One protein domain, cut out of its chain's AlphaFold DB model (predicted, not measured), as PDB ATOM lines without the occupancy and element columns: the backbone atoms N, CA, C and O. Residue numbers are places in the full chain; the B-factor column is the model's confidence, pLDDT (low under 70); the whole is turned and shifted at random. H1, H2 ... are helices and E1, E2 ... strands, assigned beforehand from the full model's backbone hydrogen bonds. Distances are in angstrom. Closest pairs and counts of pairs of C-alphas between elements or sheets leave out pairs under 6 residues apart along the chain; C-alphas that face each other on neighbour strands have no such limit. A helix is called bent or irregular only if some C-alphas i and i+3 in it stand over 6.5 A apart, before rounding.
ATOM      1  N   GLU A   6     151.913 291.430 114.813       57.78
ATOM      2  CA  GLU A   6     152.937 291.548 113.771       57.78
ATOM      3  C   GLU A   6     153.923 292.712 113.993       57.78
ATOM      4  O   GLU A   6     155.131 292.540 113.821       57.78
ATOM      5  N   HIS A   7     153.456 293.892 114.417       59.97
ATOM      6  CA  HIS A   7     154.334 295.053 114.635       59.97
ATOM      7  C   HIS A   7     155.201 294.882 115.885       59.97
ATOM      8  O   HIS A   7     156.376 295.256 115.897       59.97
ATOM      9  N   VAL A   8     154.626 294.286 116.933       58.38
ATOM     10  CA  VAL A   8     155.348 293.946 118.166       58.38
ATOM     11  C   VAL A   8     156.413 292.888 117.868       58.38
ATOM     12  O   VAL A   8     157.562 293.042 118.280       58.38
ATOM     13  N   GLN A   9     156.065 291.868 117.081       64.06
ATOM     14  CA  GLN A   9     156.991 290.822 116.653       64.06
ATOM     15  C   GLN A   9     158.146 291.381 115.813       64.06
ATOM     16  O   GLN A   9     159.305 291.074 116.091       64.06
ATOM     17  N   ALA A  10     157.864 292.266 114.852       69.06
ATOM     18  CA  ALA A  10     158.897 292.910 114.043       69.06
ATOM     19  C   ALA A  10     159.888 293.732 114.889       69.06
ATOM     20  O   ALA A  10     161.096 293.685 114.638       69.06
ATOM     21  N   LEU A  11     159.401 294.450 115.910       67.25
ATOM     22  CA  LEU A  11     160.255 295.218 116.819       67.25
ATOM     23  C   LEU A  11     161.142 294.305 117.675       67.25
ATOM     24  O   LEU A  11     162.348 294.532 117.764       67.25
ATOM     25  N   VAL A  12     160.564 293.260 118.274       65.62
ATOM     26  CA  VAL A  12     161.308 292.283 119.086       65.62
ATOM     27  C   VAL A  12     162.394 291.607 118.247       65.62
ATOM     28  O   VAL A  12     163.543 291.522 118.678       65.62
ATOM     29  N   LEU A  13     162.073 291.210 117.013       71.06
ATOM     30  CA  LEU A  13     163.026 290.595 116.092       71.06
ATOM     31  C   LEU A  13     164.156 291.562 115.691       71.06
ATOM     32  O   LEU A  13     165.312 291.153 115.568       71.06
ATOM     33  N   ALA A  14     163.847 292.846 115.487       73.50
ATOM     34  CA  ALA A  14     164.841 293.872 115.177       73.50
ATOM     35  C   ALA A  14     165.805 294.110 116.350       73.50
ATOM     36  O   ALA A  14     167.020 294.111 116.143       73.50
ATOM     37  N   LEU A  15     165.272 294.230 117.569       69.38
ATOM     38  CA  LEU A  15     166.067 294.365 118.791       69.38
ATOM     39  C   LEU A  15     166.952 293.139 119.005       69.38
ATOM     40  O   LEU A  15     168.140 293.276 119.277       69.38
ATOM     41  N   LEU A  16     166.410 291.938 118.805       70.38
ATOM     42  CA  LEU A  16     167.186 290.707 118.892       70.38
ATOM     43  C   LEU A  16     168.322 290.697 117.880       70.38
ATOM     44  O   LEU A  16     169.458 290.468 118.269       70.38
ATOM     45  N   ARG A  17     168.070 291.032 116.612       74.25
ATOM     46  CA  ARG A  17     169.132 291.136 115.595       74.25
ATOM     47  C   ARG A  17     170.224 292.133 115.979       74.25
ATOM     48  O   ARG A  17     171.392 291.886 115.689       74.25
ATOM     49  N   GLU A  18     169.865 293.251 116.601       76.31
ATOM     50  CA  GLU A  18     170.834 294.231 117.090       76.31
ATOM     51  C   GLU A  18     171.684 293.664 118.234       76.31
ATOM     52  O   GLU A  18     172.913 293.715 118.159       76.31
ATOM     53  N   GLN A  19     171.054 293.037 119.232       71.69
ATOM     54  CA  GLN A  19     171.761 292.373 120.333       71.69
ATOM     55  C   GLN A  19     172.659 291.241 119.805       71.69
ATOM     56  O   GLN A  19     173.840 291.172 120.130       71.69
ATOM     57  N   LEU A  20     172.149 290.405 118.900       70.69
ATOM     58  CA  LEU A  20     172.901 289.336 118.242       70.69
ATOM     59  C   LEU A  20     174.168 289.854 117.548       70.69
ATOM     60  O   LEU A  20     175.216 289.223 117.642       70.69
ATOM     61  N   ARG A  21     174.101 291.013 116.880       73.94
ATOM     62  CA  ARG A  21     175.284 291.648 116.276       73.94
ATOM     63  C   ARG A  21     176.262 292.163 117.324       73.94
ATOM     64  O   ARG A  21     177.465 292.008 117.138       73.94
ATOM     65  N   GLN A  22     175.762 292.769 118.399       73.31
ATOM     66  CA  GLN A  22     176.596 293.297 119.478       73.31
ATOM     67  C   GLN A  22     177.393 292.188 120.180       73.31
ATOM     68  O   GLN A  22     178.538 292.411 120.567       73.31
ATOM     69  N   PHE A  23     176.812 290.993 120.290       71.06
ATOM     70  CA  PHE A  23     177.387 289.857 121.012       71.06
ATOM     71  C   PHE A  23     177.830 288.703 120.100       71.06
ATOM     72  O   PHE A  23     178.043 287.590 120.572       71.06
ATOM     73  N   ALA A  24     178.012 288.944 118.799       66.38
ATOM     74  CA  ALA A  24     178.360 287.907 117.820       66.38
ATOM     75  C   ALA A  24     179.691 287.178 118.110       66.38
ATOM     76  O   ALA A  24     179.932 286.101 117.569       66.38
ATOM     77  N   SER A  25     180.563 287.756 118.944       69.62
ATOM     78  CA  SER A  25     181.826 287.150 119.385       69.62
ATOM     79  C   SER A  25     181.702 286.256 120.625       69.62
ATOM     80  O   SER A  25     182.700 285.662 121.030       69.62
ATOM     81  N   GLU A  26     180.533 286.188 121.266       66.25
ATOM     82  CA  GLU A  26     180.316 285.361 122.457       66.25
ATOM     83  C   GLU A  26     180.157 283.878 122.090       66.25
ATOM     84  O   GLU A  26     179.509 283.510 121.112       66.25
ATOM     85  N   THR A  27     180.775 283.010 122.893       66.19
ATOM     86  CA  THR A  27     180.964 281.585 122.580       66.19
ATOM     87  C   THR A  27     179.683 280.754 122.686       66.19
ATOM     88  O   THR A  27     179.629 279.659 122.131       66.19
ATOM     89  N   MET A  28     178.672 281.223 123.428       77.56
ATOM     90  CA  MET A  28     177.392 280.531 123.602       77.56
ATOM     91  C   MET A  28     176.296 281.496 124.053       77.56
ATOM     92  O   MET A  28     176.474 282.225 125.027       77.56
ATOM     93  N   MET A  29     175.164 281.471 123.352       83.75
ATOM     94  CA  MET A  29     174.004 282.314 123.617       83.75
ATOM     95  C   MET A  29     172.734 281.468 123.648       83.75
ATOM     96  O   MET A  29     172.507 280.637 122.766       83.75
ATOM     97  N   ARG A  30     171.877 281.703 124.639       86.38
ATOM     98  CA  ARG A  30     170.582 281.040 124.774       86.38
ATOM     99  C   ARG A  30     169.468 282.077 124.719       86.38
ATOM    100  O   ARG A  30     169.457 283.004 125.516       86.38
ATOM    101  N   ILE A  31     168.546 281.948 123.773       84.00
ATOM    102  CA  ILE A  31     167.375 282.825 123.664       84.00
ATOM    103  C   ILE A  31     166.183 282.059 124.218       84.00
ATOM    104  O   ILE A  31     165.706 281.118 123.594       84.00
ATOM    105  N   VAL A  32     165.711 282.448 125.393       86.00
ATOM    106  CA  VAL A  32     164.564 281.835 126.057       86.00
ATOM    107  C   VAL A  32     163.304 282.617 125.699       86.00
ATOM    108  O   VAL A  32     163.236 283.833 125.886       86.00
ATOM    109  N   VAL A  33     162.305 281.930 125.157       81.81
ATOM    110  CA  VAL A  33     161.052 282.506 124.654       81.81
ATOM    111  C   VAL A  33     159.876 281.783 125.309       81.81
ATOM    112  O   VAL A  33     159.960 280.588 125.582       81.81
ATOM    113  N   SER A  34     158.763 282.485 125.547       81.56
ATOM    114  CA  SER A  34     157.519 281.832 125.981       81.56
ATOM    115  C   SER A  34     157.106 280.743 124.984       81.56
ATOM    116  O   SER A  34     157.107 280.973 123.772       81.56
ATOM    117  N   SER A  35     156.703 279.566 125.466       76.88
ATOM    118  CA  SER A  35     156.192 278.477 124.612       76.88
ATOM    119  C   SER A  35     154.970 278.888 123.782       76.88
ATOM    120  O   SER A  35     154.766 278.398 122.670       76.88
ATOM    121  N   ARG A  36     154.188 279.850 124.281       74.56
ATOM    122  CA  ARG A  36     153.038 280.447 123.584       74.56
ATOM    123  C   ARG A  36     153.448 281.270 122.364       74.56
ATOM    124  O   ARG A  36     152.627 281.510 121.485       74.56
ATOM    125  N   ASN A  37     154.727 281.626 122.281       71.44
ATOM    126  CA  ASN A  37     155.346 282.365 121.190       71.44
ATOM    127  C   ASN A  37     156.198 281.452 120.285       71.44
ATOM    128  O   ASN A  37     157.152 281.914 119.665       71.44
ATOM    129  N   PHE A  38     155.852 280.162 120.175       65.56
ATOM    130  CA  PHE A  38     156.573 279.162 119.370       65.56
ATOM    131  C   PHE A  38     156.943 279.639 117.952       65.56
ATOM    132  O   PHE A  38     158.075 279.457 117.518       65.56
ATOM    133  N   ALA A  39     156.013 280.291 117.246       70.44
ATOM    134  CA  ALA A  39     156.264 280.803 115.894       70.44
ATOM    135  C   ALA A  39     157.421 281.822 115.849       70.44
ATOM    136  O   ALA A  39     158.198 281.843 114.899       70.44
ATOM    137  N   GLN A  40     157.588 282.619 116.909       70.31
ATOM    138  CA  GLN A  40     158.684 283.586 117.028       70.31
ATOM    139  C   GLN A  40     160.024 282.886 117.277       70.31
ATOM    140  O   GLN A  40     161.057 283.338 116.791       70.31
ATOM    141  N   ALA A  41     160.023 281.775 118.015       73.31
ATOM    142  CA  ALA A  41     161.231 280.996 118.275       73.31
ATOM    143  C   ALA A  41     161.808 280.365 116.995       73.31
ATOM    144  O   ALA A  41     163.029 280.345 116.811       73.31
ATOM    145  N   ASP A  42     160.941 279.902 116.094       78.38
ATOM    146  CA  ASP A  42     161.347 279.354 114.795       78.38
ATOM    147  C   ASP A  42     161.965 280.442 113.898       78.38
ATOM    148  O   ASP A  42     163.084 280.295 113.404       78.38
ATOM    149  N   GLU A  43     161.316 281.608 113.796       76.94
ATOM    150  CA  GLU A  43     161.856 282.766 113.066       76.94
ATOM    151  C   GLU A  43     163.212 283.241 113.610       76.94
ATOM    152  O   GLU A  43     164.096 283.631 112.841       76.94
ATOM    153  N   LEU A  44     163.398 283.204 114.932       74.19
ATOM    154  CA  LEU A  44     164.660 283.571 115.572       74.19
ATOM    155  C   LEU A  44     165.774 282.576 115.276       74.19
ATOM    156  O   LEU A  44     166.913 282.993 115.067       74.19
ATOM    157  N   THR A  45     165.442 281.291 115.206       79.06
ATOM    158  CA  THR A  45     166.391 280.243 114.820       79.06
ATOM    159  C   THR A  45     166.865 280.465 113.383       79.06
ATOM    160  O   THR A  45     168.066 280.563 113.136       79.06
ATOM    161  N   VAL A  46     165.933 280.699 112.450       81.62
ATOM    162  CA  VAL A  46     166.253 281.019 111.047       81.62
ATOM    163  C   VAL A  46     167.075 282.308 110.927       81.62
ATOM    164  O   VAL A  46     168.016 282.386 110.134       81.62
ATOM    165  N   ALA A  47     166.749 283.339 111.712       75.25
ATOM    166  CA  ALA A  47     167.497 284.591 111.711       75.25
ATOM    167  C   ALA A  47     168.925 284.419 112.258       75.25
ATOM    168  O   ALA A  47     169.853 285.006 111.701       75.25
ATOM    169  N   ALA A  48     169.112 283.626 113.317       73.81
ATOM    170  CA  ALA A  48     170.427 283.327 113.878       73.81
ATOM    171  C   ALA A  48     171.303 282.550 112.881       73.81
ATOM    172  O   ALA A  48     172.462 282.922 112.665       73.81
ATOM    173  N   ASP A  49     170.722 281.559 112.199       77.75
ATOM    174  CA  ASP A  49     171.383 280.809 111.128       77.75
ATOM    175  C   ASP A  49     171.789 281.722 109.963       77.75
ATOM    176  O   ASP A  49     172.934 281.684 109.505       77.75
ATOM    177  N   GLY A  50     170.888 282.609 109.525       75.56
ATOM    178  CA  GLY A  50     171.162 283.593 108.472       75.56
ATOM    179  C   GLY A  50     172.253 284.611 108.833       75.56
ATOM    180  O   GLY A  50     172.891 285.174 107.944       75.56
ATOM    181  N   LEU A  51     172.499 284.831 110.127       71.19
ATOM    182  CA  LEU A  51     173.589 285.663 110.643       71.19
ATOM    183  C   LEU A  51     174.894 284.874 110.865       71.19
ATOM    184  O   LEU A  51     175.906 285.469 111.235       71.19
ATOM    185  N   GLY A  52     174.899 283.557 110.629       69.00
ATOM    186  CA  GLY A  52     176.064 282.691 110.818       69.00
ATOM    187  C   GLY A  52     176.411 282.420 112.286       69.00
ATOM    188  O   GLY A  52     177.535 282.005 112.584       69.00
ATOM    189  N   LEU A  53     175.472 282.650 113.206       72.25
ATOM    190  CA  LEU A  53     175.685 282.512 114.642       72.25
ATOM    191  C   LEU A  53     175.523 281.049 115.064       72.25
ATOM    192  O   LEU A  53     174.462 280.614 115.494       72.25
ATOM    193  N   ARG A  54     176.610 280.279 114.973       68.50
ATOM    194  CA  ARG A  54     176.619 278.826 115.258       68.50
ATOM    195  C   ARG A  54     176.400 278.451 116.728       68.50
ATOM    196  O   ARG A  54     176.381 277.270 117.059       68.50
ATOM    197  N   HIS A  55     176.293 279.443 117.603       76.50
ATOM    198  CA  HIS A  55     176.279 279.275 119.052       76.50
ATOM    199  C   HIS A  55     174.989 279.781 119.707       76.50
ATOM    200  O   HIS A  55     174.966 279.981 120.919       76.50
ATOM    201  N   VAL A  56     173.929 279.993 118.920       79.06
ATOM    202  CA  VAL A  56     172.618 280.420 119.417       79.06
ATOM    203  C   VAL A  56     171.722 279.201 119.604       79.06
ATOM    204  O   VAL A  56     171.486 278.444 118.667       79.06
ATOM    205  N   GLN A  57     171.200 279.026 120.813       85.62
ATOM    206  CA  GLN A  57     170.183 278.029 121.126       85.62
ATOM    207  C   GLN A  57     168.885 278.736 121.505       85.62
ATOM    208  O   GLN A  57     168.849 279.469 122.491       85.62
ATOM    209  N   VAL A  58     167.805 278.493 120.764       84.31
ATOM    210  CA  VAL A  58     166.475 278.985 121.142       84.31
ATOM    211  C   VAL A  58     165.790 277.948 122.034       84.31
ATOM    212  O   VAL A  58     165.746 276.763 121.702       84.31
ATOM    213  N   VAL A  59     165.295 278.379 123.192       87.19
ATOM    214  CA  VAL A  59     164.657 277.539 124.213       87.19
ATOM    215  C   VAL A  59     163.257 278.063 124.487       87.19
ATOM    216  O   VAL A  59     163.038 279.268 124.554       87.19
ATOM    217  N   LEU A  60     162.310 277.147 124.657       83.56
ATOM    218  CA  LEU A  60     160.931 277.469 124.995       83.56
ATOM    219  C   LEU A  60     160.694 277.213 126.482       83.56
ATOM    220  O   LEU A  60     160.964 276.110 126.957       83.56
ATOM    221  N   GLU A  61     160.165 278.200 127.200       85.56
ATOM    222  CA  GLU A  61     159.807 278.078 128.617       85.56
ATOM    223  C   GLU A  61     158.411 278.643 128.898       85.56
ATOM    224  O   GLU A  61     158.068 279.737 128.466       85.56
ATOM    225  N   ASP A  62     157.606 277.918 129.676       78.31
ATOM    226  CA  ASP A  62     156.229 278.319 130.016       78.31
ATOM    227  C   ASP A  62     156.157 279.445 131.061       78.31
ATOM    228  O   ASP A  62     155.114 280.074 131.234       78.31
ATOM    229  N   ALA A  63     157.246 279.677 131.797       73.31
ATOM    230  CA  ALA A  63     157.289 280.626 132.908       73.31
ATOM    231  C   ALA A  63     157.536 282.081 132.467       73.31
ATOM    232  O   ALA A  63     157.464 282.989 133.298       73.31
ATOM    233  N   LEU A  64     157.833 282.314 131.184       69.81
ATOM    234  CA  LEU A  64     158.103 283.651 130.666       69.81
ATOM    235  C   LEU A  64     156.810 284.398 130.311       69.81
ATOM    236  O   LEU A  64     155.883 283.805 129.757       69.81
ATOM    237  N   PRO A  65     156.745 285.713 130.586       66.81
ATOM    238  CA  PRO A  65     155.619 286.534 130.172       66.81
ATOM    239  C   PRO A  65     155.500 286.591 128.642       66.81
ATOM    240  O   PRO A  65     156.495 286.595 127.915       66.81
ATOM    241  N   ASP A  66     154.258 286.666 128.165       68.31
ATOM    242  CA  ASP A  66     153.949 286.726 126.739       68.31
ATOM    243  C   ASP A  66     154.494 288.022 126.107       68.31
ATOM    244  O   ASP A  66     154.390 289.112 126.672       68.31
ATOM    245  N   GLY A  67     155.068 287.899 124.905       63.94
ATOM    246  CA  GLY A  67     155.505 289.045 124.096       63.94
ATOM    247  C   GLY A  67     156.955 289.489 124.308       63.94
ATOM    248  O   GLY A  67     157.259 290.672 124.187       63.94
ATOM    249  N   GLY A  68     157.874 288.571 124.605       69.75
ATOM    250  CA  GLY A  68     159.291 288.906 124.740       69.75
ATOM    251  C   GLY A  68     160.212 287.696 124.803       69.75
ATOM    252  O   GLY A  68     159.771 286.563 124.608       69.75
ATOM    253  N   CYS A  69     161.491 287.943 125.083       76.81
ATOM    254  CA  CYS A  69     162.483 286.889 125.295       76.81
ATOM    255  C   CYS A  69     163.554 287.306 126.311       76.81
ATOM    256  O   CYS A  69     163.783 288.493 126.550       76.81
ATOM    257  N   LEU A  70     164.218 286.315 126.891       83.69
ATOM    258  CA  LEU A  70     165.428 286.484 127.681       83.69
ATOM    259  C   LEU A  70     166.610 286.005 126.839       83.69
ATOM    260  O   LEU A  70     166.563 284.912 126.282       83.69
ATOM    261  N   ILE A  71     167.665 286.804 126.741       82.19
ATOM    262  CA  ILE A  71     168.910 286.401 126.085       82.19
ATOM    263  C   ILE A  71     169.937 286.135 127.176       82.19
ATOM    264  O   ILE A  71     170.321 287.044 127.910       82.19
ATOM    265  N   GLU A  72     170.383 284.898 127.292       84.38
ATOM    266  CA  GLU A  72     171.377 284.472 128.265       84.38
ATOM    267  C   GLU A  72     172.717 284.235 127.575       84.38
ATOM    268  O   GLU A  72     172.813 283.572 126.538       84.38
ATOM    269  N   PHE A  73     173.758 284.769 128.191       81.25
ATOM    270  CA  PHE A  73     175.157 284.585 127.842       81.25
ATOM    271  C   PHE A  73     175.859 283.870 128.990       81.25
ATOM    272  O   PHE A  73     175.338 283.774 130.101       81.25
ATOM    273  N   VAL A  74     177.097 283.431 128.761       77.25
ATOM    274  CA  VAL A  74     177.910 282.805 129.819       77.25
ATOM    275  C   VAL A  74     178.100 283.746 131.019       77.25
ATOM    276  O   VAL A  74     178.159 283.284 132.155       77.25
ATOM    277  N   ASN A  75     178.166 285.061 130.779       77.38
ATOM    278  CA  ASN A  75     178.524 286.054 131.798       77.38
ATOM    279  C   ASN A  75     177.435 287.099 132.086       77.38
ATOM    280  O   ASN A  75     177.628 287.949 132.957       77.38
ATOM    281  N   ALA A  76     176.324 287.097 131.350       77.25
ATOM    282  CA  ALA A  76     175.308 288.137 131.448       77.25
ATOM    283  C   ALA A  76     173.948 287.631 130.976       77.25
ATOM    284  O   ALA A  76     173.872 286.780 130.100       77.25
ATOM    285  N   ASN A  77     172.881 288.230 131.499       81.94
ATOM    286  CA  ASN A  77     171.528 288.019 131.001       81.94
ATOM    287  C   ASN A  77     170.946 289.360 130.557       81.94
ATOM    288  O   ASN A  77     171.083 290.372 131.248       81.94
ATOM    289  N   ILE A  78     170.281 289.360 129.409       78.69
ATOM    290  CA  ILE A  78     169.586 290.511 128.850       78.69
ATOM    291  C   ILE A  78     168.103 290.186 128.807       78.69
ATOM    292  O   ILE A  78     167.649 289.360 128.018       78.69
ATOM    293  N   ASP A  79     167.344 290.882 129.643       80.06
ATOM    294  CA  ASP A  79     165.891 290.869 129.574       80.06
ATOM    295  C   ASP A  79     165.426 291.719 128.383       80.06
ATOM    296  O   ASP A  79     165.574 292.948 128.365       80.06
ATOM    297  N   ALA A  80     164.903 291.041 127.363       74.56
ATOM    298  CA  ALA A  80     164.272 291.632 126.195       74.56
ATOM    299  C   ALA A  80     162.751 291.407 126.199       74.56
ATOM    300  O   ALA A  80     162.112 291.347 125.145       74.56
ATOM    301  N   SER A  81     162.151 291.309 127.388       75.62
ATOM    302  CA  SER A  81     160.705 291.360 127.556       75.62
ATOM    303  C   SER A  81     160.134 292.701 127.102       75.62
ATOM    304  O   SER A  81     160.771 293.751 127.235       75.62
ATOM    305  N   TRP A  82     158.902 292.681 126.586       72.31
ATOM    306  CA  TRP A  82     158.206 293.892 126.152       72.31
ATOM    307  C   TRP A  82     158.199 294.985 127.224       72.31
ATOM    308  O   TRP A  82     158.507 296.137 126.928       72.31
ATOM    309  N   GLY A  83     157.908 294.621 128.479       73.00
ATOM    310  CA  GLY A  83     157.905 295.563 129.600       73.00
ATOM    311  C   GLY A  83     159.248 296.278 129.752       73.00
ATOM    312  O   GLY A  83     159.292 297.507 129.765       73.00
ATOM    313  N   THR A  84     160.343 295.518 129.763       76.44
ATOM    314  CA  THR A  84     161.699 296.064 129.880       76.44
ATOM    315  C   THR A  84     162.083 296.928 128.673       76.44
ATOM    316  O   THR A  84     162.697 297.983 128.845       76.44
ATOM    317  N   GLN A  85     161.690 296.545 127.456       74.62
ATOM    318  CA  GLN A  85     161.971 297.330 126.247       74.62
ATOM    319  C   GLN A  85     161.192 298.648 126.211       74.62
ATOM    320  O   GLN A  85     161.765 299.695 125.905       74.62
ATOM    321  N   VAL A  86     159.916 298.631 126.598       75.38
ATOM    322  CA  VAL A  86     159.106 299.849 126.723       75.38
ATOM    323  C   VAL A  86     159.721 300.795 127.753       75.38
ATOM    324  O   VAL A  86     159.894 301.976 127.456       75.38
ATOM    325  N   THR A  87     160.126 300.291 128.923       79.69
ATOM    326  CA  THR A  87     160.809 301.104 129.938       79.69
ATOM    327  C   THR A  87     162.089 301.737 129.394       79.69
ATOM    328  O   THR A  87     162.274 302.941 129.553       79.69
ATOM    329  N   ARG A  88     162.932 300.976 128.681       77.62
ATOM    330  CA  ARG A  88     164.166 301.507 128.072       77.62
ATOM    331  C   ARG A  88     163.894 302.630 127.073       77.62
ATOM    332  O   ARG A  88     164.605 303.632 127.086       77.62
ATOM    333  N   ILE A  89     162.871 302.483 126.231       76.00
ATOM    334  CA  ILE A  89     162.475 303.521 125.271       76.00
ATOM    335  C   ILE A  89     162.008 304.778 126.013       76.00
ATOM    336  O   ILE A  89     162.452 305.878 125.689       76.00
ATOM    337  N   PHE A  90     161.155 304.629 127.032       78.44
ATOM    338  CA  PHE A  90     160.700 305.762 127.841       78.44
ATOM    339  C   PHE A  90     161.857 306.480 128.544       78.44
ATOM    340  O   PHE A  90     161.905 307.711 128.530       78.44
ATOM    341  N   ASP A  91     162.806 305.739 129.114       80.81
ATOM    342  CA  ASP A  91     163.976 306.318 129.775       80.81
ATOM    343  C   ASP A  91     164.901 307.045 128.791       80.81
ATOM    344  O   ASP A  91     165.372 308.149 129.090       80.81
ATOM    345  N   ALA A  92     165.126 306.481 127.600       75.88
ATOM    346  CA  ALA A  92     165.897 307.130 126.540       75.88
ATOM    347  C   ALA A  92     165.248 308.452 126.103       75.88
ATOM    348  O   ALA A  92     165.903 309.493 126.121       75.88
ATOM    349  N   LEU A  93     163.940 308.440 125.822       74.19
ATOM    350  CA  LEU A  93     163.183 309.639 125.446       74.19
ATOM    351  C   LEU A  93     163.218 310.711 126.542       74.19
ATOM    352  O   LEU A  93     163.381 311.899 126.253       74.19
ATOM    353  N   ARG A  94     163.108 310.305 127.811       75.31
ATOM    354  CA  ARG A  94     163.185 311.226 128.951       75.31
ATOM    355  C   ARG A  94     164.571 311.859 129.077       75.31
ATOM    356  O   ARG A  94     164.675 313.046 129.364       75.31
ATOM    357  N   THR A  95     165.629 311.089 128.835       74.06
ATOM    358  CA  THR A  95     167.020 311.567 128.887       74.06
ATOM    359  C   THR A  95     167.320 312.554 127.755       74.06
ATOM    360  O   THR A  95     167.974 313.571 127.988       74.06
ATOM    361  N   GLU A  96     166.794 312.299 126.555       71.31
ATOM    362  CA  GLU A  96     166.889 313.200 125.399       71.31
ATOM    363  C   GLU A  96     166.174 314.536 125.668       71.31
ATOM    364  O   GLU A  96     166.715 315.607 125.396       71.31
ATOM    365  N   SER A  97     164.989 314.480 126.290       65.50
ATOM    366  CA  SER A  97     164.178 315.659 126.621       65.50
ATOM    367  C   SER A  97     164.813 316.588 127.665       65.50
ATOM    368  O   SER A  97     164.370 317.724 127.791       65.50
ATOM    369  N   HIS A  98     165.814 316.127 128.421       58.25
ATOM    370  CA  HIS A  98     166.550 316.941 129.399       58.25
ATOM    371  C   HIS A  98     167.866 317.521 128.853       58.25
ATOM    372  O   HIS A  98     168.554 318.246 129.572       58.25
ATOM    373  N   ARG A  99     168.245 317.188 127.611       54.28
ATOM    374  CA  ARG A  99     169.431 317.733 126.925       54.28
ATOM    375  C   ARG A  99     169.112 318.893 125.975       54.28
ATOM    376  O   ARG A  99     170.050 319.473 125.428       54.28
TER     377      ARG A  99
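AT A GLANCE: This is residues 6 to 99 of the 100 residues of the protein "FliH domain-containing protein" of Burkholderia ubonensis (UniProt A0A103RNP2). A four-stranded twisted sheet has two helices, H1 and H2, covering one face, and a third helix, H3, leaves the edge strand E4 as an arm whose residues 86 to 97 stick out from this compact body. The 94 printed residues hold three named helices and four named strands in the order H1 E1 H2 E2 E3 E4 H3. The sheet is mixed, in the order E2 E1 E3 E4, and the class is mixed, helices and strands. The whole is compact, with a radius of gyration of the C-alphas of 13.7 A; it spans 42 by 30 by 23 A, and the arm makes the length.

IN THESE COORDINATES: Begin in the sheet: find C-alpha 29 at (174.004, 282.314, 123.617), from which E1, residues 29 to 34, runs 16.7 A. E2 is residues 56 to 61, 15.9 A; E3 is residues 69 to 73, 13.1 A; E4 is residues 77 to 80, 9.4 A. H1, residues 6 to 22, starts at C-alpha 6 (152.937, 291.548, 113.771) and is 24.4 A long. H2, residues 35 to 50, is 22.6 A long, with a kink of 32 degrees near residue 42; it is irregular, C-alphas 36 and 39 being 8.3 A apart. H3, residues 82 to 97, runs 22.6 A to C-alpha 97 at (164.178, 315.659, 126.621).

HOW THE PARTS SIT: Look first at E2 and E1, parallel at 27 degrees, with N 31 and O 57 within hydrogen-bond range at 2.8 A. E1 and E3 are antiparallel at 159 degrees, with N 32 and O 70 at 2.8 A. E3 and E4 form an antiparallel hairpin at 160 degrees, with N 78 and O 71 at 2.8 A. E1, H2 and E2 make a strand-helix-strand unit, two parallel neighbour strands with a helix between, its crossover right-handed. H2 is over E2 and E1 at a height over the sheet of 8.2 A; the closest C-alphas of H2 and E2, Ser 35 and Leu 60, are 4.9 A apart. H1 is on the same face, giving two layers, helices on one face of a sheet; its height is 10.1 A. H1 and H2 touch at a steep tilt of 45 degrees, closest at the C-alphas of Leu 13 and Leu 44, 7.2 A. H3 is only just not on the sheet, with 4 pairs of C-alphas within 10 A. Every O i to N i+4 pair is within hydrogen-bond range in H1 and H3, and 10 of 12 in H2.

THE WHOLE: The C-alphas farthest apart, of Arg 54 and His 98, are 41.9 A apart. The printed part has no cut, and no link is long. Residues 86 to 99 stand free. Mean pLDDT of the printed part is 74.2; 23 residues are under 70, among them 6 to 12, 64 to 68 and 97 to 99.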